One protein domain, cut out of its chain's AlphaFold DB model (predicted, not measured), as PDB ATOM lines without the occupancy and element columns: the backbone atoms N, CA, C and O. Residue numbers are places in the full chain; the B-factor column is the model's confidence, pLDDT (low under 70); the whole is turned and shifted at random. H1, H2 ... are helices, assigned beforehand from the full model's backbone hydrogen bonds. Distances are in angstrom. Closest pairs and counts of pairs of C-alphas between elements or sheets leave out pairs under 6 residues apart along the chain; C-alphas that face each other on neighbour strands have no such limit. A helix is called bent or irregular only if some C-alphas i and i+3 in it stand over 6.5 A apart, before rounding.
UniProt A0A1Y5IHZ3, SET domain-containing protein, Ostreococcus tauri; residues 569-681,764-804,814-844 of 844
ATOM      1  N   ASP A 569      10.522  47.494  13.357       95.62
ATOM      2  CA  ASP A 569       9.666  46.369  12.952       95.62
ATOM      3  C   ASP A 569       8.206  46.789  12.742       95.62
ATOM      4  O   ASP A 569       7.592  46.397  11.748       95.62
ATOM      5  N   ASP A 570       7.673  47.660  13.603       96.94
ATOM      6  CA  ASP A 570       6.327  48.222  13.452       96.94
ATOM      7  C   ASP A 570       6.169  49.041  12.169       96.94
ATOM      8  O   ASP A 570       5.188  48.879  11.438       96.94
ATOM      9  N   GLU A 571       7.153  49.881  11.845       96.62
ATOM     10  CA  GLU A 571       7.142  50.655  10.605       96.62
ATOM     11  C   GLU A 571       7.287  49.758   9.371       96.62
ATOM     12  O   GLU A 571       6.707  50.057   8.326       96.62
ATOM     13  N   VAL A 572       8.030  48.649   9.466       97.44
ATOM     14  CA  VAL A 572       8.106  47.648   8.391       97.44
ATOM     15  C   VAL A 572       6.756  46.953   8.213       97.44
ATOM     16  O   VAL A 572       6.296  46.810   7.077       97.44
ATOM     17  N   ILE A 573       6.082  46.570   9.302       97.44
ATOM     18  CA  ILE A 573       4.723  46.006   9.262       97.44
ATOM     19  C   ILE A 573       3.758  46.997   8.602       97.44
ATOM     20  O   ILE A 573       2.973  46.610   7.729       97.44
ATOM     21  N   ASP A 574       3.840  48.281   8.948       96.44
ATOM     22  CA  ASP A 574       3.017  49.324   8.339       96.44
ATOM     23  C   ASP A 574       3.350  49.557   6.866       96.44
ATOM     24  O   ASP A 574       2.443  49.697   6.040       96.44
ATOM     25  N   HIS A 575       4.631  49.540   6.503       96.25
ATOM     26  CA  HIS A 575       5.066  49.694   5.121       96.25
ATOM     27  C   HIS A 575       4.594  48.536   4.238       96.25
ATOM     28  O   HIS A 575       4.126  48.760   3.119       96.25
ATOM     29  N   LEU A 576       4.700  47.299   4.720       96.62
ATOM     30  CA  LEU A 576       4.380  46.111   3.936       96.62
ATOM     31  C   LEU A 576       2.882  45.794   3.943       96.62
ATOM     32  O   LEU A 576       2.334  45.457   2.891       96.62
ATOM     33  N   TRP A 577       2.216  45.922   5.094       95.31
ATOM     34  CA  TRP A 577       0.884  45.355   5.316       95.31
ATOM     35  C   TRP A 577      -0.151  46.351   5.851       95.31
ATOM     36  O   TRP A 577      -1.158  46.593   5.182       95.31
ATOM     37  N   SER A 578       0.078  46.931   7.030       92.81
ATOM     38  CA  SER A 578      -0.995  47.534   7.839       92.81
ATOM     39  C   SER A 578      -1.242  49.027   7.622       92.81
ATOM     40  O   SER A 578      -2.342  49.495   7.908       92.81
ATOM     41  N   GLY A 579      -0.273  49.774   7.093       91.06
ATOM     42  CA  GLY A 579      -0.402  51.215   6.888       91.06
ATOM     43  C   GLY A 579      -1.357  51.587   5.749       91.06
ATOM     44  O   GLY A 579      -1.573  50.828   4.802       91.06
ATOM     45  N   GLU A 580      -1.888  52.812   5.773       88.00
ATOM     46  CA  GLU A 580      -2.814  53.302   4.735       88.00
ATOM     47  C   GLU A 580      -2.201  53.320   3.325       88.00
ATOM     48  O   GLU A 580      -2.899  53.118   2.325       88.00
ATOM     49  N   ALA A 581      -0.886  53.534   3.262       90.25
ATOM     50  CA  ALA A 581      -0.075  53.512   2.051       90.25
ATOM     51  C   ALA A 581       0.789  52.239   1.939       90.25
ATOM     52  O   ALA A 581       1.802  52.244   1.230       90.25
ATOM     53  N   SER A 582       0.418  51.151   2.626       93.69
ATOM     54  CA  SER A 582       1.185  49.906   2.601       93.69
ATOM     55  C   SER A 582       1.270  49.300   1.200       93.69
ATOM     56  O   SER A 582       0.432  49.556   0.327       93.69
ATOM     57  N   VAL A 583       2.302  48.488   0.968       94.50
ATOM     58  CA  VAL A 583       2.484  47.740  -0.282       94.50
ATOM     59  C   VAL A 583       1.263  46.864  -0.552       94.50
ATOM     60  O   VAL A 583       0.693  46.955  -1.638       94.50
ATOM     61  N   PHE A 584       0.814  46.084   0.439       94.38
ATOM     62  CA  PHE A 584      -0.347  45.205   0.306       94.38
ATOM     63  C   PHE A 584      -1.628  45.976  -0.024       94.38
ATOM     64  O   PHE A 584      -2.328  45.628  -0.976       94.38
ATOM     65  N   ARG A 585      -1.933  47.055   0.708       91.62
ATOM     66  CA  ARG A 585      -3.165  47.820   0.486       91.62
ATOM     67  C   ARG A 585      -3.179  48.475  -0.891       91.62
ATOM     68  O   ARG A 585      -4.174  48.358  -1.607       91.62
ATOM     69  N   ARG A 586      -2.079  49.123  -1.287       91.19
ATOM     70  CA  ARG A 586      -1.959  49.741  -2.618       91.19
ATOM     71  C   ARG A 586      -2.068  48.697  -3.725       91.19
ATOM     72  O   ARG A 586      -2.806  48.913  -4.677       91.19
ATOM     73  N   PHE A 587      -1.428  47.542  -3.553       91.44
ATOM     74  CA  PHE A 587      -1.550  46.407  -4.464       91.44
ATOM     75  C   PHE A 587      -3.008  45.951  -4.651       91.44
ATOM     76  O   PHE A 587      -3.458  45.819  -5.791       91.44
ATOM     77  N   ILE A 588      -3.765  45.760  -3.563       90.31
ATOM     78  CA  ILE A 588      -5.180  45.367  -3.645       90.31
ATOM     79  C   ILE A 588      -6.008  46.450  -4.345       90.31
ATOM     80  O   ILE A 588      -6.778  46.118  -5.244       90.31
ATOM     81  N   ILE A 589      -5.808  47.732  -4.013       87.81
ATOM     82  CA  ILE A 589      -6.488  48.857  -4.679       87.81
ATOM     83  C   ILE A 589      -6.221  48.843  -6.189       87.81
ATOM     84  O   ILE A 589      -7.146  49.016  -6.980       87.81
ATOM     85  N   THR A 590      -4.978  48.627  -6.614       86.44
ATOM     86  CA  THR A 590      -4.642  48.573  -8.040       86.44
ATOM     87  C   THR A 590      -5.277  47.357  -8.720       86.44
ATOM     88  O   THR A 590      -5.823  47.494  -9.812       86.44
ATOM     89  N   MET A 591      -5.271  46.186  -8.074       86.12
ATOM     90  CA  MET A 591      -5.882  44.969  -8.619       86.12
ATOM     91  C   MET A 591      -7.388  45.130  -8.830       86.12
ATOM     92  O   MET A 591      -7.903  44.779  -9.885       86.12
ATOM     93  N   VAL A 592      -8.110  45.678  -7.851       84.12
ATOM     94  CA  VAL A 592      -9.570  45.810  -7.956       84.12
ATOM     95  C   VAL A 592     -10.016  46.853  -8.983       84.12
ATOM     96  O   VAL A 592     -11.136  46.790  -9.486       84.12
ATOM     97  N   ASN A 593      -9.136  47.799  -9.317       79.06
ATOM     98  CA  ASN A 593      -9.375  48.828 -10.327       79.06
ATOM     99  C   ASN A 593      -8.809  48.457 -11.712       79.06
ATOM    100  O   ASN A 593      -8.845  49.288 -12.626       79.06
ATOM    101  N   SER A 594      -8.312  47.226 -11.905       72.44
ATOM    102  CA  SER A 594      -7.805  46.755 -13.198       72.44
ATOM    103  C   SER A 594      -8.947  46.721 -14.228       72.44
ATOM    104  O   SER A 594      -9.747  45.789 -14.258       72.44
ATOM    105  N   GLY A 595      -9.085  47.781 -15.028       59.47
ATOM    106  CA  GLY A 595     -10.235  47.980 -15.924       59.47
ATOM    107  C   GLY A 595     -10.526  49.437 -16.308       59.47
ATOM    108  O   GLY A 595     -11.270  49.673 -17.254       59.47
ATOM    109  N   GLY A 596      -9.913  50.420 -15.632       53.34
ATOM    110  CA  GLY A 596      -9.866  51.816 -16.097       53.34
ATOM    111  C   GLY A 596     -11.069  52.705 -15.746       53.34
ATOM    112  O   GLY A 596     -11.142  53.837 -16.229       53.34
ATOM    113  N   ASP A 597     -11.996  52.252 -14.898       54.06
ATOM    114  CA  ASP A 597     -13.108  53.093 -14.435       54.06
ATOM    115  C   ASP A 597     -12.667  54.029 -13.295       54.06
ATOM    116  O   ASP A 597     -12.697  53.677 -12.113       54.06
ATOM    117  N   LYS A 598     -12.276  55.260 -13.652       53.88
ATOM    118  CA  LYS A 598     -11.803  56.298 -12.714       53.88
ATOM    119  C   LYS A 598     -12.807  56.648 -11.604       53.88
ATOM    120  O   LYS A 598     -12.405  57.186 -10.576       53.88
ATOM    121  N   ARG A 599     -14.106  56.347 -11.765       52.62
ATOM    122  CA  ARG A 599     -15.111  56.556 -10.700       52.62
ATOM    123  C   ARG A 599     -14.978  55.540  -9.555       52.62
ATOM    124  O   ARG A 599     -15.402  55.841  -8.440       52.62
ATOM    125  N   ASN A 600     -14.372  54.373  -9.795       58.59
ATOM    126  CA  ASN A 600     -14.166  53.330  -8.782       58.59
ATOM    127  C   ASN A 600     -12.876  53.505  -7.961       58.59
ATOM    128  O   ASN A 600     -12.830  53.029  -6.825       58.59
ATOM    129  N   GLU A 601     -11.872  54.231  -8.464       62.72
ATOM    130  CA  GLU A 601     -10.603  54.461  -7.750       62.72
ATOM    131  C   GLU A 601     -10.804  55.251  -6.449       62.72
ATOM    132  O   GLU A 601     -10.411  54.784  -5.380       62.72
ATOM    133  N   ALA A 602     -11.486  56.401  -6.510       62.06
ATOM    134  CA  ALA A 602     -11.739  57.243  -5.334       62.06
ATOM    135  C   ALA A 602     -12.588  56.528  -4.268       62.06
ATOM    136  O   ALA A 602     -12.390  56.719  -3.070       62.06
ATOM    137  N   ARG A 603     -13.514  55.666  -4.707       65.25
ATOM    138  CA  ARG A 603     -14.371  54.869  -3.824       65.25
ATOM    139  C   ARG A 603     -13.622  53.698  -3.190       65.25
ATOM    140  O   ARG A 603     -13.879  53.374  -2.040       65.25
ATOM    141  N   SER A 604     -12.703  53.062  -3.913       68.50
ATOM    142  CA  SER A 604     -11.888  51.965  -3.373       68.50
ATOM    143  C   SER A 604     -10.809  52.488  -2.424       68.50
ATOM    144  O   SER A 604     -10.516  51.856  -1.416       68.50
ATOM    145  N   ALA A 605     -10.266  53.682  -2.680       70.19
ATOM    146  CA  ALA A 605      -9.301  54.329  -1.796       70.19
ATOM    147  C   ALA A 605      -9.875  54.670  -0.406       70.19
ATOM    148  O   ALA A 605      -9.117  54.670   0.564       70.19
ATOM    149  N   SER A 606     -11.189  54.909  -0.292       72.75
ATOM    150  CA  SER A 606     -11.874  55.184   0.982       72.75
ATOM    151  C   SER A 606     -12.383  53.934   1.714       72.75
ATOM    152  O   SER A 606     -12.841  54.037   2.851       72.75
ATOM    153  N   MET A 607     -12.297  52.749   1.102       79.12
ATOM    154  CA  MET A 607     -12.699  51.487   1.728       79.12
ATOM    155  C   MET A 607     -11.570  50.883   2.576       79.12
ATOM    156  O   MET A 607     -10.378  51.028   2.275       79.12
ATOM    157  N   SER A 608     -11.950  50.143   3.624       82.00
ATOM    158  CA  SER A 608     -11.017  49.268   4.336       82.00
ATOM    159  C   SER A 608     -10.623  48.087   3.448       82.00
ATOM    160  O   SER A 608     -11.405  47.644   2.603       82.00
ATOM    161  N   THR A 609      -9.418  47.550   3.650       81.50
ATOM    162  CA  THR A 609      -8.928  46.397   2.881       81.50
ATOM    163  C   THR A 609      -9.893  45.214   2.993       81.50
ATOM    164  O   THR A 609     -10.270  44.649   1.973       81.50
ATOM    165  N   ALA A 610     -10.394  44.913   4.197       81.00
ATOM    166  CA  ALA A 610     -11.385  43.859   4.427       81.00
ATOM    167  C   ALA A 610     -12.672  44.058   3.604       81.00
ATOM    168  O   ALA A 610     -13.151  43.118   2.973       81.00
ATOM    169  N   ALA A 611     -13.192  45.288   3.523       82.50
ATOM    170  CA  ALA A 611     -14.399  45.579   2.750       82.50
ATOM    171  C   ALA A 611     -14.216  45.351   1.237       82.50
ATOM    172  O   ALA A 611     -15.184  45.041   0.544       82.50
ATOM    173  N   MET A 612     -12.990  45.464   0.705       83.38
ATOM    174  CA  MET A 612     -12.711  45.171  -0.711       83.38
ATOM    175  C   MET A 612     -12.875  43.677  -1.041       83.38
ATOM    176  O   MET A 612     -13.260  43.336  -2.161       83.38
ATOM    177  N   PHE A 613     -12.640  42.792  -0.065       84.06
ATOM    178  CA  PHE A 613     -12.772  41.336  -0.209       84.06
ATOM    179  C   PHE A 613     -14.213  40.815  -0.077       84.06
ATOM    180  O   PHE A 613     -14.462  39.658  -0.414       84.06
ATOM    181  N   GLU A 614     -15.157  41.631   0.398       80.69
ATOM    182  CA  GLU A 614     -16.580  41.257   0.513       80.69
ATOM    183  C   GLU A 614     -17.412  41.643  -0.720       80.69
ATOM    184  O   GLU A 614     -18.594  41.320  -0.815       80.69
ATOM    185  N   LYS A 615     -16.809  42.343  -1.686       77.31
ATOM    186  CA  LYS A 615     -17.496  42.828  -2.884       77.31
ATOM    187  C   LYS A 615     -17.414  41.813  -4.028       77.31
ATOM    188  O   LYS A 615     -16.393  41.160  -4.231       77.31
ATOM    189  N   THR A 616     -18.474  41.735  -4.829       72.56
ATOM    190  CA  THR A 616     -18.487  40.961  -6.077       72.56
ATOM    191  C   THR A 616     -17.804  41.749  -7.196       72.56
ATOM    192  O   THR A 616     -18.172  42.895  -7.464       72.56
ATOM    193  N   TRP A 617     -16.828  41.130  -7.863       77.62
ATOM    194  CA  TRP A 617     -16.041  41.741  -8.941       77.62
ATOM    195  C   TRP A 617     -16.417  41.151 -10.300       77.62
ATOM    196  O   TRP A 617     -16.644  39.950 -10.419       77.62
ATOM    197  N   THR A 618     -16.494  42.007 -11.322       75.69
ATOM    198  CA  THR A 618     -16.902  41.625 -12.684       75.69
ATOM    199  C   THR A 618     -15.786  40.941 -13.473       75.69
ATOM    200  O   THR A 618     -16.073  40.065 -14.284       75.69
ATOM    201  N   ASP A 619     -14.518  41.298 -13.231       80.31
ATOM    202  CA  ASP A 619     -13.370  40.596 -13.815       80.31
ATOM    203  C   ASP A 619     -13.153  39.261 -13.088       80.31
ATOM    204  O   ASP A 619     -12.803  39.215 -11.905       80.31
ATOM    205  N   THR A 620     -13.360  38.156 -13.806       83.25
ATOM    206  CA  THR A 620     -13.256  36.792 -13.268       83.25
ATOM    207  C   THR A 620     -11.843  36.440 -12.805       83.25
ATOM    208  O   THR A 620     -11.695  35.644 -11.874       83.25
ATOM    209  N   ARG A 621     -10.804  37.054 -13.391       85.75
ATOM    210  CA  ARG A 621      -9.402  36.857 -12.990       85.75
ATOM    211  C   ARG A 621      -9.161  37.484 -11.622       85.75
ATOM    212  O   ARG A 621      -8.676  36.814 -10.714       85.75
ATOM    213  N   VAL A 622      -9.603  38.732 -11.445       85.00
ATOM    214  CA  VAL A 622      -9.532  39.460 -10.166       85.00
ATOM    215  C   VAL A 622     -10.366  38.768  -9.088       85.00
ATOM    216  O   VAL A 622      -9.880  38.545  -7.981       85.00
ATOM    217  N   ALA A 623     -11.599  38.359  -9.407       85.81
ATOM    218  CA  ALA A 623     -12.472  37.660  -8.463       85.81
ATOM    219  C   ALA A 623     -11.857  36.335  -7.971       85.81
ATOM    220  O   ALA A 623     -11.895  36.034  -6.775       85.81
ATOM    221  N   SER A 624     -11.253  35.559  -8.880       88.44
ATOM    222  CA  SER A 624     -10.545  34.317  -8.547       88.44
ATOM    223  C   SER A 624      -9.341  34.576  -7.634       88.44
ATOM    224  O   SER A 624      -9.190  33.913  -6.604       88.44
ATOM    225  N   ALA A 625      -8.532  35.594  -7.952       89.44
ATOM    226  CA  ALA A 625      -7.371  35.988  -7.158       89.44
ATOM    227  C   ALA A 625      -7.741  36.431  -5.740       89.44
ATOM    228  O   ALA A 625      -7.170  35.929  -4.773       89.44
ATOM    229  N   LEU A 626      -8.737  37.307  -5.585       89.56
ATOM    230  CA  LEU A 626      -9.180  37.770  -4.267       89.56
ATOM    231  C   LEU A 626      -9.742  36.628  -3.416       89.56
ATOM    232  O   LEU A 626      -9.457  36.558  -2.220       89.56
ATOM    233  N   LYS A 627     -10.479  35.687  -4.023       89.75
ATOM    234  CA  LYS A 627     -10.962  34.482  -3.333       89.75
ATOM    235  C   LYS A 627      -9.806  33.590  -2.876       89.75
ATOM    236  O   LYS A 627      -9.833  33.090  -1.750       89.75
ATOM    237  N   ALA A 628      -8.794  33.398  -3.723       91.19
ATOM    238  CA  ALA A 628      -7.601  32.629  -3.379       91.19
ATOM    239  C   ALA A 628      -6.813  33.290  -2.235       91.19
ATOM    240  O   ALA A 628      -6.426  32.605  -1.288       91.19
ATOM    241  N   ILE A 629      -6.639  34.616  -2.275       92.56
ATOM    242  CA  ILE A 629      -5.960  35.391  -1.226       92.56
ATOM    243  C   ILE A 629      -6.728  35.295   0.098       92.56
ATOM    244  O   ILE A 629      -6.143  34.903   1.103       92.56
ATOM    245  N   LYS A 630      -8.045  35.548   0.104       90.62
ATOM    246  CA  LYS A 630      -8.886  35.475   1.316       90.62
ATOM    247  C   LYS A 630      -8.861  34.089   1.970       90.62
ATOM    248  O   LYS A 630      -8.955  33.981   3.185       90.62
ATOM    249  N   LYS A 631      -8.746  33.025   1.167       90.31
ATOM    250  CA  LYS A 631      -8.663  31.643   1.663       90.31
ATOM    251  C   LYS A 631      -7.298  31.308   2.274       90.31
ATOM    252  O   LYS A 631      -7.231  30.454   3.150       90.31
ATOM    253  N   SER A 632      -6.222  31.904   1.767       88.38
ATOM    254  CA  SER A 632      -4.843  31.509   2.090       88.38
ATOM    255  C   SER A 632      -4.145  32.435   3.080       88.38
ATOM    256  O   SER A 632      -3.168  32.016   3.695       88.38
ATOM    257  N   VAL A 633      -4.632  33.668   3.246       91.31
ATOM    258  CA  VAL A 633      -3.985  34.696   4.064       91.31
ATOM    259  C   VAL A 633      -4.999  35.391   4.957       91.31
ATOM    260  O   VAL A 633      -6.090  35.752   4.519       91.31
ATOM    261  N   ASN A 634      -4.611  35.644   6.206       88.62
ATOM    262  CA  ASN A 634      -5.365  36.531   7.082       88.62
ATOM    263  C   ASN A 634      -5.172  37.989   6.634       88.62
ATOM    264  O   ASN A 634      -4.137  38.606   6.896       88.62
ATOM    265  N   VAL A 635      -6.172  38.512   5.923       86.56
ATOM    266  CA  VAL A 635      -6.189  39.872   5.359       86.56
ATOM    267  C   VAL A 635      -6.709  40.942   6.320       86.56
ATOM    268  O   VAL A 635      -6.663  42.123   5.977       86.56
ATOM    269  N   VAL A 636      -7.220  40.543   7.488       83.38
ATOM    270  CA  VAL A 636      -7.880  41.444   8.445       83.38
ATOM    271  C   VAL A 636      -6.919  41.849   9.554       83.38
ATOM    272  O   VAL A 636      -6.764  43.038   9.821       83.38
ATOM    273  N   ASP A 637      -6.243  40.879  10.163       89.31
ATOM    274  CA  ASP A 637      -5.455  41.143  11.364       89.31
ATOM    275  C   ASP A 637      -4.107  41.787  11.027       89.31
ATOM    276  O   ASP A 637      -3.484  41.477  10.006       89.31
ATOM    277  N   ARG A 638      -3.611  42.662  11.909       93.31
ATOM    278  CA  ARG A 638      -2.244  43.199  11.828       93.31
ATOM    279  C   ARG A 638      -1.231  42.063  12.081       93.31
ATOM    280  O   ARG A 638      -1.448  41.272  12.995       93.31
ATOM    281  N   PRO A 639      -0.158  41.929  11.279       95.69
ATOM    282  CA  PRO A 639       0.954  41.040  11.607       95.69
ATOM    283  C   PRO A 639       1.657  41.473  12.902       95.69
ATOM    284  O   PRO A 639       1.824  42.665  13.128       95.69
ATOM    285  N   GLU A 640       2.094  40.523  13.721       94.31
ATOM    286  CA  GLU A 640       2.806  40.767  14.985       94.31
ATOM    287  C   GLU A 640       4.290  41.082  14.769       94.31
ATOM    288  O   GLU A 640       4.878  41.828  15.544       94.31
ATOM    289  N   THR A 641       4.896  40.528  13.713       96.75
ATOM    290  CA  THR A 641       6.308  40.749  13.374       96.75
ATOM    291  C   THR A 641       6.493  41.095  11.903       96.75
ATOM    292  O   THR A 641       5.665  40.772  11.039       96.75
ATOM    293  N   ALA A 642       7.623  41.727  11.594       95.62
ATOM    294  CA  ALA A 642       7.991  42.057  10.228       95.62
ATOM    295  C   ALA A 642       8.197  40.782   9.378       95.62
ATOM    296  O   ALA A 642       7.840  40.749   8.198       95.62
ATOM    297  N   GLU A 643       8.717  39.696   9.957       95.12
ATOM    298  CA  GLU A 643       8.841  38.377   9.316       95.12
ATOM    299  C   GLU A 643       7.464  37.824   8.951       95.12
ATOM    300  O   GLU A 643       7.271  37.321   7.843       95.12
ATOM    301  N   GLN A 644       6.481  37.964   9.847       96.25
ATOM    302  CA  GLN A 644       5.114  37.539   9.572       96.25
ATOM    303  C   GLN A 644       4.492  38.368   8.439       96.25
ATOM    304  O   GLN A 644       3.830  37.802   7.567       96.25
ATOM    305  N   ALA A 645       4.727  39.685   8.394       96.69
ATOM    306  CA  ALA A 645       4.268  40.538   7.295       96.69
ATOM    307  C   ALA A 645       4.866  40.101   5.940       96.69
ATOM    308  O   ALA A 645       4.132  39.951   4.958       96.69
ATOM    309  N   ARG A 646       6.175  39.814   5.893       96.25
ATOM    310  CA  ARG A 646       6.863  39.277   4.702       96.25
ATOM    311  C   ARG A 646       6.303  37.914   4.287       96.25
ATOM    312  O   ARG A 646       5.976  37.715   3.116       96.25
ATOM    313  N   ALA A 647       6.111  37.002   5.240       96.31
ATOM    314  CA  ALA A 647       5.531  35.685   4.987       96.31
ATOM    315  C   ALA A 647       4.118  35.790   4.391       96.31
ATOM    316  O   ALA A 647       3.801  35.089   3.429       96.31
ATOM    317  N   ARG A 648       3.286  36.713   4.890       96.50
ATOM    318  CA  ARG A 648       1.952  36.960   4.325       96.50
ATOM    319  C   ARG A 648       2.018  37.479   2.889       96.50
ATOM    320  O   ARG A 648       1.256  36.999   2.055       96.50
ATOM    321  N   LEU A 649       2.950  38.374   2.544       96.38
ATOM    322  CA  LEU A 649       3.148  38.790   1.144       96.38
ATOM    323  C   LEU A 649       3.537  37.610   0.232       96.38
ATOM    324  O   LEU A 649       3.036  37.514  -0.892       96.38
ATOM    325  N   LEU A 650       4.369  36.676   0.709       95.25
ATOM    326  CA  LEU A 650       4.700  35.452  -0.037       95.25
ATOM    327  C   LEU A 650       3.497  34.516  -0.195       95.25
ATOM    328  O   LEU A 650       3.330  33.916  -1.259       95.25
ATOM    329  N   GLN A 651       2.629  34.416   0.813       95.25
ATOM    330  CA  GLN A 651       1.380  33.660   0.697       95.25
ATOM    331  C   GLN A 651       0.425  34.308  -0.318       95.25
ATOM    332  O   GLN A 651      -0.153  33.600  -1.142       95.25
ATOM    333  N   VAL A 652       0.315  35.645  -0.336       94.94
ATOM    334  CA  VAL A 652      -0.451  36.380  -1.361       94.94
ATOM    335  C   VAL A 652       0.104  36.065  -2.751       94.94
ATOM    336  O   VAL A 652      -0.651  35.700  -3.650       94.94
ATOM    337  N   ARG A 653       1.428  36.125  -2.929       93.69
ATOM    338  CA  ARG A 653       2.095  35.734  -4.179       93.69
ATOM    339  C   ARG A 653       1.755  34.298  -4.593       93.69
ATOM    340  O   ARG A 653       1.452  34.065  -5.762       93.69
ATOM    341  N   ALA A 654       1.798  33.346  -3.661       92.50
ATOM    342  CA  ALA A 654       1.453  31.953  -3.930       92.50
ATOM    343  C   ALA A 654      -0.027  31.800  -4.319       92.50
ATOM    344  O   ALA A 654      -0.350  31.039  -5.228       92.50
ATOM    345  N   ALA A 655      -0.933  32.562  -3.703       92.88
ATOM    346  CA  ALA A 655      -2.348  32.569  -4.070       92.88
ATOM    347  C   ALA A 655      -2.567  33.033  -5.520       92.88
ATOM    348  O   ALA A 655      -3.338  32.412  -6.251       92.88
ATOM    349  N   LEU A 656      -1.843  34.069  -5.962       90.69
ATOM    350  CA  LEU A 656      -1.893  34.561  -7.346       90.69
ATOM    351  C   LEU A 656      -1.407  33.529  -8.367       90.69
ATOM    352  O   LEU A 656      -1.877  33.511  -9.499       90.69
ATOM    353  N   GLU A 657      -0.470  32.665  -7.984       85.50
ATOM    354  CA  GLU A 657       0.030  31.601  -8.855       85.50
ATOM    355  C   GLU A 657      -1.028  30.528  -9.145       85.50
ATOM    356  O   GLU A 657      -1.040  29.936 -10.225       85.50
ATOM    357  N   HIS A 658      -1.940  30.309  -8.199       81.88
ATOM    358  CA  HIS A 658      -3.031  29.343  -8.318       81.88
ATOM    359  C   HIS A 658      -4.338  29.978  -8.830       81.88
ATOM    360  O   HIS A 658      -5.301  29.268  -9.122       81.88
ATOM    361  N   ALA A 659      -4.379  31.305  -8.979       77.81
ATOM    362  CA  ALA A 659      -5.544  32.055  -9.431       77.81
ATOM    363  C   ALA A 659      -5.612  32.134 -10.967       77.81
ATOM    364  O   ALA A 659      -5.263  33.153 -11.548       77.81
ATOM    365  N   GLY A 660      -6.077  31.066 -11.624       68.12
ATOM    366  CA  GLY A 660      -6.589  31.044 -13.012       68.12
ATOM    367  C   GLY A 660      -5.663  31.532 -14.145       68.12
ATOM    368  O   GLY A 660      -5.245  30.733 -14.978       68.12
ATOM    369  N   ASP A 661      -5.370  32.833 -14.213       76.44
ATOM    370  CA  ASP A 661      -4.570  33.491 -15.254       76.44
ATOM    371  C   ASP A 661      -3.195  33.919 -14.704       76.44
ATOM    372  O   ASP A 661      -2.973  35.047 -14.255       76.44
ATOM    373  N   LYS A 662      -2.239  32.982 -14.750       78.19
ATOM    374  CA  LYS A 662      -0.868  33.184 -14.250       78.19
ATOM    375  C   LYS A 662      -0.140  34.338 -14.943       78.19
ATOM    376  O   LYS A 662       0.672  35.012 -14.311       78.19
ATOM    377  N   ALA A 663      -0.396  34.547 -16.235       81.62
ATOM    378  CA  ALA A 663       0.265  35.586 -17.016       81.62
ATOM    379  C   ALA A 663      -0.226  36.977 -16.601       81.62
ATOM    380  O   ALA A 663       0.580  37.895 -16.460       81.62
ATOM    381  N   PHE A 664      -1.525  37.109 -16.327       84.25
ATOM    382  CA  PHE A 664      -2.125  38.350 -15.845       84.25
ATOM    383  C   PHE A 664      -1.564  38.808 -14.487       84.25
ATOM    384  O   PHE A 664      -1.465  40.006 -14.237       84.25
ATOM    385  N   HIS A 665      -1.147  37.881 -13.620       87.69
ATOM    386  CA  HIS A 665      -0.594  38.194 -12.296       87.69
ATOM    387  C   HIS A 665       0.941  38.145 -12.206       87.69
ATOM    388  O   HIS A 665       1.490  38.329 -11.120       87.69
ATOM    389  N   ALA A 666       1.652  37.915 -13.314       87.69
ATOM    390  CA  ALA A 666       3.103  37.713 -13.299       87.69
ATOM    391  C   ALA A 666       3.868  38.912 -12.707       87.69
ATOM    392  O   ALA A 666       4.711  38.735 -11.829       87.69
ATOM    393  N   GLN A 667       3.526  40.134 -13.125       89.56
ATOM    394  CA  GLN A 667       4.178  41.353 -12.638       89.56
ATOM    395  C   GLN A 667       3.952  41.565 -11.132       89.56
ATOM    396  O   GLN A 667       4.869  41.927 -10.400       89.56
ATOM    397  N   ALA A 668       2.736  41.290 -10.655       90.75
ATOM    398  CA  ALA A 668       2.387  41.357  -9.240       90.75
ATOM    399  C   ALA A 668       3.140  40.327  -8.392       90.75
ATOM    400  O   ALA A 668       3.664  40.667  -7.334       90.75
ATOM    401  N   ARG A 669       3.226  39.075  -8.860       91.50
ATOM    402  CA  ARG A 669       3.979  38.010  -8.177       91.50
ATOM    403  C   ARG A 669       5.445  38.395  -7.996       91.50
ATOM    404  O   ARG A 669       6.009  38.142  -6.931       91.50
ATOM    405  N   ASP A 670       6.030  39.012  -9.018       92.50
ATOM    406  CA  ASP A 670       7.426  39.433  -9.010       92.50
ATOM    407  C   ASP A 670       7.662  40.634  -8.077       92.50
ATOM    408  O   ASP A 670       8.605  40.623  -7.285       92.50
ATOM    409  N   LEU A 671       6.757  41.619  -8.074       93.88
ATOM    410  CA  LEU A 671       6.806  42.756  -7.148       93.88
ATOM    411  C   LEU A 671       6.677  42.321  -5.682       93.88
ATOM    412  O   LEU A 671       7.473  42.734  -4.839       93.88
ATOM    413  N   LEU A 672       5.689  41.473  -5.371       94.94
ATOM    414  CA  LEU A 672       5.467  40.983  -4.007       94.94
ATOM    415  C   LEU A 672       6.669  40.185  -3.501       94.94
ATOM    416  O   LEU A 672       7.021  40.293  -2.330       94.94
ATOM    417  N   TRP A 673       7.318  39.419  -4.383       95.25
ATOM    418  CA  TRP A 673       8.534  38.692  -4.041       95.25
ATOM    419  C   TRP A 673       9.674  39.633  -3.644       95.25
ATOM    420  O   TRP A 673      10.318  39.395  -2.624       95.25
ATOM    421  N   LEU A 674       9.898  40.710  -4.404       95.38
ATOM    422  CA  LEU A 674      10.953  41.684  -4.106       95.38
ATOM    423  C   LEU A 674      10.735  42.345  -2.744       95.38
ATOM    424  O   LEU A 674      11.661  42.405  -1.938       95.38
ATOM    425  N   HIS A 675       9.509  42.793  -2.462       95.75
ATOM    426  CA  HIS A 675       9.186  43.398  -1.171       95.75
ATOM    427  C   HIS A 675       9.296  42.400  -0.015       95.75
ATOM    428  O   HIS A 675       9.879  42.707   1.020       95.75
ATOM    429  N   ALA A 676       8.786  41.182  -0.190       95.56
ATOM    430  CA  ALA A 676       8.823  40.178   0.866       95.56
ATOM    431  C   ALA A 676      10.242  39.690   1.202       95.56
ATOM    432  O   ALA A 676      10.484  39.292   2.334       95.56
ATOM    433  N   ASN A 677      11.170  39.725   0.242       95.19
ATOM    434  CA  ASN A 677      12.563  39.311   0.440       95.19
ATOM    435  C   ASN A 677      13.513  40.482   0.727       95.19
ATOM    436  O   ASN A 677      14.724  40.294   0.712       95.19
ATOM    437  N   THR A 678      12.986  41.683   0.971       95.69
ATOM    438  CA  THR A 678      13.796  42.802   1.459       95.69
ATOM    439  C   THR A 678      13.864  42.747   2.982       95.69
ATOM    440  O   THR A 678      12.835  42.776   3.668       95.69
ATOM    441  N   LEU A 679      15.076  42.676   3.519       94.19
ATOM    442  CA  LEU A 679      15.346  42.628   4.950       94.19
ATOM    443  C   LEU A 679      15.413  44.042   5.525       94.19
ATOM    444  O   LEU A 679      14.637  44.355   6.430       94.19
ATOM    445  N   HIS A 680      16.256  44.908   4.962       95.25
ATOM    446  CA  HIS A 680      16.509  46.239   5.507       95.25
ATOM    447  C   HIS A 680      15.745  47.316   4.737       95.25
ATOM    448  O   HIS A 680      16.078  47.675   3.604       95.25
ATOM    449  N   TYR A 681      14.736  47.879   5.400       97.00
ATOM    450  CA  TYR A 681      14.049  49.081   4.949       97.00
ATOM    451  C   TYR A 681      14.536  50.305   5.715       97.00
ATOM    452  O   TYR A 681      14.764  50.263   6.924       97.00
ATOM    453  N   ASP A 764       6.678  50.409  -7.868       90.00
ATOM    454  CA  ASP A 764       5.430  50.826  -7.235       90.00
ATOM    455  C   ASP A 764       4.303  49.812  -7.519       90.00
ATOM    456  O   ASP A 764       4.138  49.442  -8.689       90.00
ATOM    457  N   PRO A 765       3.489  49.400  -6.521       89.38
ATOM    458  CA  PRO A 765       2.361  48.483  -6.729       89.38
ATOM    459  C   PRO A 765       1.378  48.891  -7.834       89.38
ATOM    460  O   PRO A 765       0.808  48.019  -8.490       89.38
ATOM    461  N   GLU A 766       1.227  50.195  -8.105       84.06
ATOM    462  CA  GLU A 766       0.386  50.708  -9.200       84.06
ATOM    463  C   GLU A 766       0.825  50.214 -10.590       84.06
ATOM    464  O   GLU A 766       0.034  50.221 -11.534       84.06
ATOM    465  N   SER A 767       2.075  49.757 -10.730       84.94
ATOM    466  CA  SER A 767       2.616  49.259 -12.000       84.94
ATOM    467  C   SER A 767       1.906  47.992 -12.484       84.94
ATOM    468  O   SER A 767       1.784  47.798 -13.688       84.94
ATOM    469  N   CYS A 768       1.422  47.145 -11.567       85.38
ATOM    470  CA  CYS A 768       1.051  45.758 -11.864       85.38
ATOM    471  C   CYS A 768      -0.212  45.573 -12.719       85.38
ATOM    472  O   CYS A 768      -0.355  44.521 -13.338       85.38
ATOM    473  N   TYR A 769      -1.138  46.541 -12.735       79.62
ATOM    474  CA  TYR A 769      -2.429  46.399 -13.435       79.62
ATOM    475  C   TYR A 769      -2.894  47.668 -14.177       79.62
ATOM    476  O   TYR A 769      -4.092  47.863 -14.394       79.62
ATOM    477  N   SER A 770      -1.969  48.555 -14.559       66.56
ATOM    478  CA  SER A 770      -2.300  49.819 -15.241       66.56
ATOM    479  C   SER A 770      -2.888  49.627 -16.660       66.56
ATOM    480  O   SER A 770      -2.591  48.656 -17.355       66.56
ATOM    481  N   ALA A 771      -3.765  50.549 -17.090       55.25
ATOM    482  CA  ALA A 771      -4.707  50.345 -18.204       55.25
ATOM    483  C   ALA A 771      -4.148  50.487 -19.643       55.25
ATOM    484  O   ALA A 771      -4.842  50.113 -20.587       55.25
ATOM    485  N   VAL A 772      -2.942  51.030 -19.868       49.94
ATOM    486  CA  VAL A 772      -2.384  51.285 -21.222       49.94
ATOM    487  C   VAL A 772      -0.842  51.249 -21.165       49.94
ATOM    488  O   VAL A 772      -0.268  51.740 -20.197       49.94
ATOM    489  N   PRO A 773      -0.141  50.672 -22.157       46.66
ATOM    490  CA  PRO A 773       0.300  49.291 -22.189       46.66
ATOM    491  C   PRO A 773       1.814  49.176 -21.950       46.66
ATOM    492  O   PRO A 773       2.614  49.687 -22.723       46.66
ATOM    493  N   THR A 774       2.231  48.362 -20.993       52.06
ATOM    494  CA  THR A 774       3.441  47.554 -21.185       52.06
ATOM    495  C   THR A 774       3.135  46.191 -20.583       52.06
ATOM    496  O   THR A 774       3.050  46.026 -19.374       52.06
ATOM    497  N   LYS A 775       2.812  45.216 -21.442       65.94
ATOM    498  CA  LYS A 775       2.583  43.842 -20.985       65.94
ATOM    499  C   LYS A 775       3.914  43.350 -20.429       65.94
ATOM    500  O   LYS A 775       4.819  43.142 -21.227       65.94
ATOM    501  N   TYR A 776       4.021  43.159 -19.117       83.19
ATOM    502  CA  TYR A 776       5.168  42.494 -18.506       83.19
ATOM    503  C   TYR A 776       5.306  41.092 -19.112       83.19
ATOM    504  O   TYR A 776       4.575  40.161 -18.770       83.19
ATOM    505  N   THR A 777       6.165  40.967 -20.122       85.25
ATOM    506  CA  THR A 777       6.269  39.742 -20.921       85.25
ATOM    507  C   THR A 777       7.256  38.769 -20.296       85.25
ATOM    508  O   THR A 777       8.174  39.156 -19.576       85.25
ATOM    509  N   SER A 778       7.174  37.492 -20.673       86.44
ATOM    510  CA  SER A 778       8.211  36.519 -20.314       86.44
ATOM    511  C   SER A 778       9.606  36.938 -20.807       86.44
ATOM    512  O   SER A 778      10.602  36.594 -20.178       86.44
ATOM    513  N   SER A 779       9.698  37.682 -21.919       88.38
ATOM    514  CA  SER A 779      10.971  38.219 -22.425       88.38
ATOM    515  C   SER A 779      11.530  39.317 -21.522       88.38
ATOM    516  O   SER A 779      12.722  39.329 -21.206       88.38
ATOM    517  N   GLU A 780      10.658  40.209 -21.060       88.00
ATOM    518  CA  GLU A 780      11.010  41.281 -20.134       88.00
ATOM    519  C   GLU A 780      11.420  40.722 -18.769       88.00
ATOM    520  O   GLU A 780      12.489  41.077 -18.276       88.00
ATOM    521  N   ARG A 781      10.670  39.749 -18.228       89.94
ATOM    522  CA  ARG A 781      11.042  39.015 -17.006       89.94
ATOM    523  C   ARG A 781      12.415  38.354 -17.129       89.94
ATOM    524  O   ARG A 781      13.251  38.514 -16.247       89.94
ATOM    525  N   ARG A 782      12.692  37.647 -18.235       91.62
ATOM    526  CA  ARG A 782      14.020  37.044 -18.480       91.62
ATOM    527  C   ARG A 782      15.124  38.094 -18.547       91.62
ATOM    528  O   ARG A 782      16.206  37.873 -18.015       91.62
ATOM    529  N   SER A 783      14.858  39.229 -19.190       91.62
ATOM    530  CA  SER A 783      15.815  40.336 -19.286       91.62
ATOM    531  C   SER A 783      16.103  40.942 -17.912       91.62
ATOM    532  O   SER A 783      17.258  41.228 -17.601       91.62
ATOM    533  N   LEU A 784      15.074  41.066 -17.073       91.00
ATOM    534  CA  LEU A 784      15.189  41.538 -15.700       91.00
ATOM    535  C   LEU A 784      15.993  40.569 -14.821       91.00
ATOM    536  O   LEU A 784      16.939  40.987 -14.159       91.00
ATOM    537  N   ILE A 785      15.680  39.270 -14.859       92.81
ATOM    538  CA  ILE A 785      16.436  38.239 -14.129       92.81
ATOM    539  C   ILE A 785      17.898  38.225 -14.585       92.81
ATOM    540  O   ILE A 785      18.802  38.209 -13.753       92.81
ATOM    541  N   LYS A 786      18.148  38.300 -15.899       93.62
ATOM    542  CA  LYS A 786      19.504  38.377 -16.454       93.62
ATOM    543  C   LYS A 786      20.264  39.597 -15.928       93.62
ATOM    544  O   LYS A 786      21.435  39.455 -15.592       93.62
ATOM    545  N   LEU A 787      19.609  40.759 -15.848       92.44
ATOM    546  CA  LEU A 787      20.192  41.986 -15.299       92.44
ATOM    547  C   LEU A 787      20.547  41.823 -13.816       92.44
ATOM    548  O   LEU A 787      21.682  42.086 -13.435       92.44
ATOM    549  N   MET A 788      19.607  41.343 -12.995       92.38
ATOM    550  CA  MET A 788      19.832  41.130 -11.560       92.38
ATOM    551  C   MET A 788      20.929  40.091 -11.294       92.38
ATOM    552  O   MET A 788      21.703  40.238 -10.356       92.38
ATOM    553  N   ARG A 789      21.039  39.065 -12.144       91.88
ATOM    554  CA  ARG A 789      22.080  38.035 -12.046       91.88
ATOM    555  C   ARG A 789      23.463  38.567 -12.421       91.88
ATOM    556  O   ARG A 789      24.444  38.178 -11.798       91.88
ATOM    557  N   SER A 790      23.559  39.419 -13.445       90.50
ATOM    558  CA  SER A 790      24.847  39.919 -13.935       90.50
ATOM    559  C   SER A 790      25.371  41.123 -13.157       90.50
ATOM    560  O   SER A 790      26.584  41.275 -13.031       90.50
ATOM    561  N   ASN A 791      24.485  41.996 -12.673       89.31
ATOM    562  CA  ASN A 791      24.861  43.212 -11.966       89.31
ATOM    563  C   ASN A 791      23.724  43.703 -11.057       89.31
ATOM    564  O   ASN A 791      22.857  44.471 -11.482       89.31
ATOM    565  N   ILE A 792      23.779  43.328  -9.776       90.06
ATOM    566  CA  ILE A 792      22.805  43.752  -8.757       90.06
ATOM    567  C   ILE A 792      22.775  45.276  -8.548       90.06
ATOM    568  O   ILE A 792      21.786  45.820  -8.065       90.06
ATOM    569  N   HIS A 793      23.845  45.982  -8.928       89.12
ATOM    570  CA  HIS A 793      23.968  47.427  -8.753       89.12
ATOM    571  C   HIS A 793      23.376  48.231  -9.914       89.12
ATOM    572  O   HIS A 793      23.315  49.459  -9.830       89.12
ATOM    573  N   ALA A 794      22.991  47.573 -11.010       87.38
ATOM    574  CA  ALA A 794      22.529  48.252 -12.209       87.38
ATOM    575  C   ALA A 794      21.153  48.901 -12.006       87.38
ATOM    576  O   ALA A 794      20.213  48.282 -11.505       87.38
ATOM    577  N   MET A 795      21.023  50.143 -12.478       90.50
ATOM    578  CA  MET A 795      19.728  50.793 -12.655       90.50
ATOM    579  C   MET A 795      18.875  49.985 -13.641       90.50
ATOM    580  O   MET A 795      19.345  49.597 -14.713       90.50
ATOM    581  N   TRP A 796      17.600  49.782 -13.313       91.12
ATOM    582  CA  TRP A 796      16.673  49.123 -14.231       91.12
ATOM    583  C   TRP A 796      16.322  50.039 -15.418       91.12
ATOM    584  O   TRP A 796      16.020  51.220 -15.204       91.12
ATOM    585  N   PRO A 797      16.337  49.527 -16.667       87.69
ATOM    586  CA  PRO A 797      16.046  50.320 -17.856       87.69
ATOM    587  C   PRO A 797      14.695  51.034 -17.790       87.69
ATOM    588  O   PRO A 797      13.676  50.441 -17.442       87.69
ATOM    589  N   THR A 798      14.660  52.297 -18.219       85.19
ATOM    590  CA  THR A 798      13.421  53.094 -18.291       85.19
ATOM    591  C   THR A 798      12.423  52.578 -19.327       85.19
ATOM    592  O   THR A 798      11.290  53.042 -19.358       85.19
ATOM    593  N   THR A 799      12.850  51.655 -20.192       83.44
ATOM    594  CA  THR A 799      12.015  50.967 -21.182       83.44
ATOM    595  C   THR A 799      11.199  49.820 -20.586       83.44
ATOM    596  O   THR A 799      10.303  49.320 -21.263       83.44
ATOM    597  N   MET A 800      11.495  49.388 -19.354       84.62
ATOM    598  CA  MET A 800      10.706  48.372 -18.658       84.62
ATOM    599  C   MET A 800       9.387  48.945 -18.121       84.62
ATOM    600  O   MET A 800       9.276  50.128 -17.802       84.62
ATOM    601  N   SER A 801       8.411  48.060 -17.953       81.88
ATOM    602  CA  SER A 801       7.021  48.265 -17.524       81.88
ATOM    603  C   SER A 801       6.819  48.693 -16.059       81.88
ATOM    604  O   SER A 801       5.727  48.554 -15.507       81.88
ATOM    605  N   TRP A 802       7.854  49.221 -15.403       87.50
ATOM    606  CA  TRP A 802       7.848  49.526 -13.973       87.50
ATOM    607  C   TRP A 802       7.756  51.029 -13.696       87.50
ATOM    608  O   TRP A 802       8.576  51.823 -14.164       87.50
ATOM    609  N   SER A 803       6.795  51.424 -12.858       88.06
ATOM    610  CA  SER A 803       6.790  52.725 -12.188       88.06
ATOM    611  C   SER A 803       7.631  52.642 -10.916       88.06
ATOM    612  O   SER A 803       7.607  51.642 -10.208       88.06
ATOM    613  N   PHE A 804       8.348  53.717 -10.593       90.56
ATOM    614  CA  PHE A 804       9.153  53.843  -9.369       90.56
ATOM    615  C   PHE A 804       8.691  55.032  -8.517       90.56
ATOM    616  O   PHE A 804       9.493  55.703  -7.861       90.56
ATOM    617  N   PRO A 814      16.244  43.554  -2.044       95.62
ATOM    618  CA  PRO A 814      17.089  42.379  -1.825       95.62
ATOM    619  C   PRO A 814      18.511  42.562  -2.390       95.62
ATOM    620  O   PRO A 814      19.477  42.011  -1.870       95.62
ATOM    621  N   MET A 815      18.664  43.370  -3.446       95.44
ATOM    622  CA  MET A 815      19.972  43.722  -4.011       95.44
ATOM    623  C   MET A 815      20.770  44.636  -3.077       95.44
ATOM    624  O   MET A 815      21.994  44.544  -3.016       95.44
ATOM    625  N   PHE A 816      20.094  45.536  -2.363       96.31
ATOM    626  CA  PHE A 816      20.726  46.387  -1.363       96.31
ATOM    627  C   PHE A 816      21.142  45.585  -0.128       96.31
ATOM    628  O   PHE A 816      22.246  45.793   0.370       96.31
ATOM    629  N   ASP A 817      20.316  44.630   0.306       96.12
ATOM    630  CA  ASP A 817      20.670  43.692   1.377       96.12
ATOM    631  C   ASP A 817      21.919  42.877   1.018       96.12
ATOM    632  O   ASP A 817      22.829  42.737   1.832       96.12
ATOM    633  N   GLU A 818      22.016  42.412  -0.229       95.38
ATOM    634  CA  GLU A 818      23.217  41.741  -0.731       95.38
ATOM    635  C   GLU A 818      24.439  42.666  -0.715       95.38
ATOM    636  O   GLU A 818      25.518  42.254  -0.297       95.38
ATOM    637  N   ALA A 819      24.281  43.932  -1.106       94.81
ATOM    638  CA  ALA A 819      25.371  44.901  -1.041       94.81
ATOM    639  C   ALA A 819      25.813  45.178   0.408       94.81
ATOM    640  O   ALA A 819      27.011  45.307   0.656       94.81
ATOM    641  N   LEU A 820      24.885  45.235   1.373       95.25
ATOM    642  CA  LEU A 820      25.214  45.313   2.802       95.25
ATOM    643  C   LEU A 820      25.989  44.074   3.253       95.25
ATOM    644  O   LEU A 820      27.033  44.210   3.884       95.25
ATOM    645  N   ARG A 821      25.529  42.884   2.859       94.44
ATOM    646  CA  ARG A 821      26.176  41.600   3.149       94.44
ATOM    647  C   ARG A 821      27.598  41.516   2.591       94.44
ATOM    648  O   ARG A 821      28.492  41.015   3.266       94.44
ATOM    649  N   GLU A 822      27.815  41.986   1.365       92.75
ATOM    650  CA  GLU A 822      29.130  42.002   0.715       92.75
ATOM    651  C   GLU A 822      30.076  43.038   1.336       92.75
ATOM    652  O   GLU A 822      31.269  42.773   1.473       92.75
ATOM    653  N   THR A 823      29.550  44.205   1.721       93.69
ATOM    654  CA  THR A 823      30.358  45.313   2.260       93.69
ATOM    655  C   THR A 823      30.700  45.104   3.739       93.69
ATOM    656  O   THR A 823      31.820  45.382   4.164       93.69
ATOM    657  N   PHE A 824      29.750  44.587   4.519       94.69
ATOM    658  CA  PHE A 824      29.810  44.451   5.976       94.69
ATOM    659  C   PHE A 824      29.360  43.039   6.404       94.69
ATOM    660  O   PHE A 824      28.306  42.856   7.022       94.69
ATOM    661  N   PRO A 825      30.131  41.992   6.055       92.81
ATOM    662  CA  PRO A 825      29.707  40.608   6.253       92.81
ATOM    663  C   PRO A 825      29.601  40.203   7.726       92.81
ATOM    664  O   PRO A 825      28.876  39.268   8.039       92.81
ATOM    665  N   LYS A 826      30.304  40.866   8.651       89.75
ATOM    666  CA  LYS A 826      30.215  40.509  10.078       89.75
ATOM    667  C   LYS A 826      28.861  40.900  10.666       89.75
ATOM    668  O   LYS A 826      28.346  40.198  11.526       89.75
ATOM    669  N   GLU A 827      28.304  42.001  10.184       88.75
ATOM    670  CA  GLU A 827      27.074  42.604  10.676       88.75
ATOM    671  C   GLU A 827      25.838  42.102   9.912       88.75
ATOM    672  O   GLU A 827      24.773  41.977  10.511       88.75
ATOM    673  N   TYR A 828      25.971  41.771   8.618       91.56
ATOM    674  CA  TYR A 828      24.826  41.509   7.727       91.56
ATOM    675  C   TYR A 828      24.853  40.144   7.006       91.56
ATOM    676  O   TYR A 828      24.155  39.961   6.012       91.56
ATOM    677  N   ALA A 829      25.629  39.155   7.472       85.00
ATOM    678  CA  ALA A 829      25.692  37.815   6.851       85.00
ATOM    679  C   ALA A 829      24.486  36.888   7.103       85.00
ATOM    680  O   ALA A 829      24.462  35.778   6.568       85.00
ATOM    681  N   SER A 830      23.492  37.288   7.898       78.25
ATOM    682  CA  SER A 830      22.336  36.437   8.205       78.25
ATOM    683  C   SER A 830      21.353  36.330   7.033       78.25
ATOM    684  O   SER A 830      20.957  37.346   6.466       78.25
ATOM    685  N   GLY A 831      20.877  35.115   6.740       78.62
ATOM    686  CA  GLY A 831      19.858  34.850   5.715       78.62
ATOM    687  C   GLY A 831      20.411  34.223   4.432       78.62
ATOM    688  O   GLY A 831      21.587  33.868   4.339       78.62
ATOM    689  N   ALA A 832      19.541  34.031   3.440       84.50
ATOM    690  CA  ALA A 832      19.936  33.514   2.133       84.50
ATOM    691  C   ALA A 832      20.575  34.623   1.281       84.50
ATOM    692  O   ALA A 832      20.088  35.751   1.266       84.50
ATOM    693  N   SER A 833      21.635  34.292   0.533       90.38
ATOM    694  CA  SER A 833      22.223  35.236  -0.428       90.38
ATOM    695  C   SER A 833      21.209  35.622  -1.505       90.38
ATOM    696  O   SER A 833      20.362  34.805  -1.889       90.38
ATOM    697  N   PHE A 834      21.335  36.824  -2.070       91.88
ATOM    698  CA  PHE A 834      20.457  37.236  -3.164       91.88
ATOM    699  C   PHE A 834      20.547  36.295  -4.371       91.88
ATOM    700  O   PHE A 834      19.541  36.052  -5.028       91.88
ATOM    701  N   GLN A 835      21.708  35.690  -4.637       89.81
ATOM    702  CA  GLN A 835      21.846  34.698  -5.713       89.81
ATOM    703  C   GLN A 835      21.032  33.423  -5.449       89.81
ATOM    704  O   GLN A 835      20.432  32.871  -6.375       89.81
ATOM    705  N   THR A 836      20.969  32.971  -4.195       90.38
ATOM    706  CA  THR A 836      20.125  31.838  -3.785       90.38
ATOM    707  C   THR A 836      18.649  32.176  -3.980       90.38
ATOM    708  O   THR A 836      17.932  31.438  -4.659       90.38
ATOM    709  N   LEU A 837      18.230  33.332  -3.460       91.56
ATOM    710  CA  LEU A 837      16.868  33.849  -3.575       91.56
ATOM    711  C   LEU A 837      16.456  34.018  -5.045       91.56
ATOM    712  O   LEU A 837      15.393  33.557  -5.460       91.56
ATOM    713  N   LEU A 838      17.324  34.601  -5.873       91.81
ATOM    714  CA  LEU A 838      17.082  34.789  -7.299       91.81
ATOM    715  C   LEU A 838      16.966  33.452  -8.049       91.81
ATOM    716  O   LEU A 838      16.163  33.329  -8.973       91.81
ATOM    717  N   GLY A 839      17.729  32.433  -7.645       90.50
ATOM    718  CA  GLY A 839      17.610  31.083  -8.194       90.50
ATOM    719  C   GLY A 839      16.258  30.430  -7.890       90.50
ATOM    720  O   GLY A 839      15.698  29.751  -8.749       90.50
ATOM    721  N   GLU A 840      15.706  30.645  -6.695       87.06
ATOM    722  CA  GLU A 840      14.345  30.211  -6.347       87.06
ATOM    723  C   GLU A 840      13.287  30.984  -7.130       87.06
ATOM    724  O   GLU A 840      12.357  30.388  -7.674       87.06
ATOM    725  N   PHE A 841      13.474  32.296  -7.245       87.12
ATOM    726  CA  PHE A 841      12.608  33.180  -8.006       87.12
ATOM    727  C   PHE A 841      12.514  32.798  -9.485       87.12
ATOM    728  O   PHE A 841      11.422  32.782 -10.046       87.12
ATOM    729  N   GLU A 842      13.637  32.456 -10.120       86.81
ATOM    730  CA  GLU A 842      13.678  32.060 -11.530       86.81
ATOM    731  C   GLU A 842      12.984  30.717 -11.790       86.81
ATOM    732  O   GLU A 842      12.371  30.548 -12.845       86.81
ATOM    733  N   ARG A 843      13.044  29.778 -10.833       82.19
ATOM    734  CA  ARG A 843      12.363  28.473 -10.930       82.19
ATOM    735  C   ARG A 843      10.835  28.580 -10.854       82.19
ATOM    736  O   ARG A 843      10.153  27.692 -11.361       82.19
ATOM    737  N   SER A 844      10.321  29.630 -10.213       71.31
ATOM    738  CA  SER A 844       8.885  29.934 -10.045       71.31
ATOM    739  C   SER A 844       8.327  30.915 -11.078       71.31
ATOM    740  O   SER A 844       7.082  30.949 -11.250       71.31
TER     741      SER A 844
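AT A GLANCE: This is residues 569 to 681, 764 to 804 and 814 to 844 of the 844 residues of the protein "SET domain-containing protein" of Ostreococcus tauri (UniProt A0A1Y5IHZ3). Start with a compact slab of helices in which the hairpin of H6 and H7 runs beside H1 and H2, two helices that follow each other end to end nearly in one line. H3, H4 and H5 cover one end of this body, the short H8 packs on H2 and H7, and H9, H10, H11 and H12 make a looser group at the other end of the longest axis, beyond H7. The printed part has 185 residues with twelve named helices, H1 to H12 in chain order, and no named strand; its class is all helix. The whole is compact, with a radius of gyration of the C-alphas of 16.7 A and spans of 50 by 38 by 27 A.

IN THESE COORDINATES: Find C-alpha 642 at (7.991, 42.057, 10.228); from there H6, the longest helix, runs 25.0 A through residues 642 to 658. H7 follows at residues 666 to 676, 15.5 A long. Before H6 lies H5, residues 620 to 632, 18.3 A long. Go back to C-alpha 569 at (9.666, 46.369, 12.952), where H1 begins; it holds residues 569 to 578 and is irregular, but only just, with C-alphas 575 and 578 7.0 A apart. H2 takes residues 583 to 592 over 14.4 A. H3 is residues 598 to 605 and H4 residues 609 to 613. After the first cut comes H8, residues 765 to 769, also only just irregular, with C-alphas 766 and 769 6.7 A apart. H9 runs 18.1 A through residues 778 to 790. After the second cut look for H10, residues 814 to 823, H11, residues 825 to 828, and H12, residues 834 to 843, which ends at (12.363, 28.473, -10.930).

HOW THE PARTS SIT: H1, H2, H6 and H7 make a bundle, helices grouped with their lines nearly aligned. H6 and H7 touch as a hairpin, opposite ways at a shallow tilt of 14 degrees; their closest C-alphas, of Arg 646 and Ala 676, are 4.4 A apart. H6 touches H1 with residues 642 to 649 alone, closest at Ile 573 and Ala 642, whose C-alphas are 5.2 A apart. H1 and H2 touch only at the corner, the same way at 2 degrees, with the C-alphas of Leu 576 and Val 583 closest at 4.9 A. H5 and H6 are a hairpin at a steep tilt of 42 degrees; the closest C-alphas, of Ala 628 and Ala 655, are 5.3 A apart. H2 is the hub: it touches H1, H8, at 5.0 A between the C-alphas of Phe 587 and Pro 765, and only just H3 and H4, each with 3 pairs of C-alphas within 8 A. Moving outward, H7 and H9 are near each other, and H9 touches H12 with residues 785 to 789 alone, closest at the C-alphas of Arg 789 and Gln 835, 7.2 A. H10 touches H12 at the C-alphas of Glu 818 and Phe 834, 5.8 A, and H11 at those of Arg 821 and Tyr 828, 4.8 A. Every O i to N i+4 pair is within hydrogen-bond range in H2, H5, H6, H7, H9, H10 and H12; the figures are 5 of 6 in H1, 2 of 4 in H3, 0 of 1 in H4 and in H8, where 2 of 2 and 1 of 2 O i to N i+3 pairs are within range, while H11 is too short for an i+4 pair.

THE WHOLE: The two C-alphas farthest apart, of Arg 599 and Lys 826, are 52.4 A apart. Residues 682 to 763 and 805 to 813 are not printed, with gaps of 15.0 A and 15.9 A between C-alphas. Of the links that are printed whole, none is long. Mean pLDDT of the printed part is 86.3; look for values under 70 at residues 595 to 604, 660 and 770 to 775.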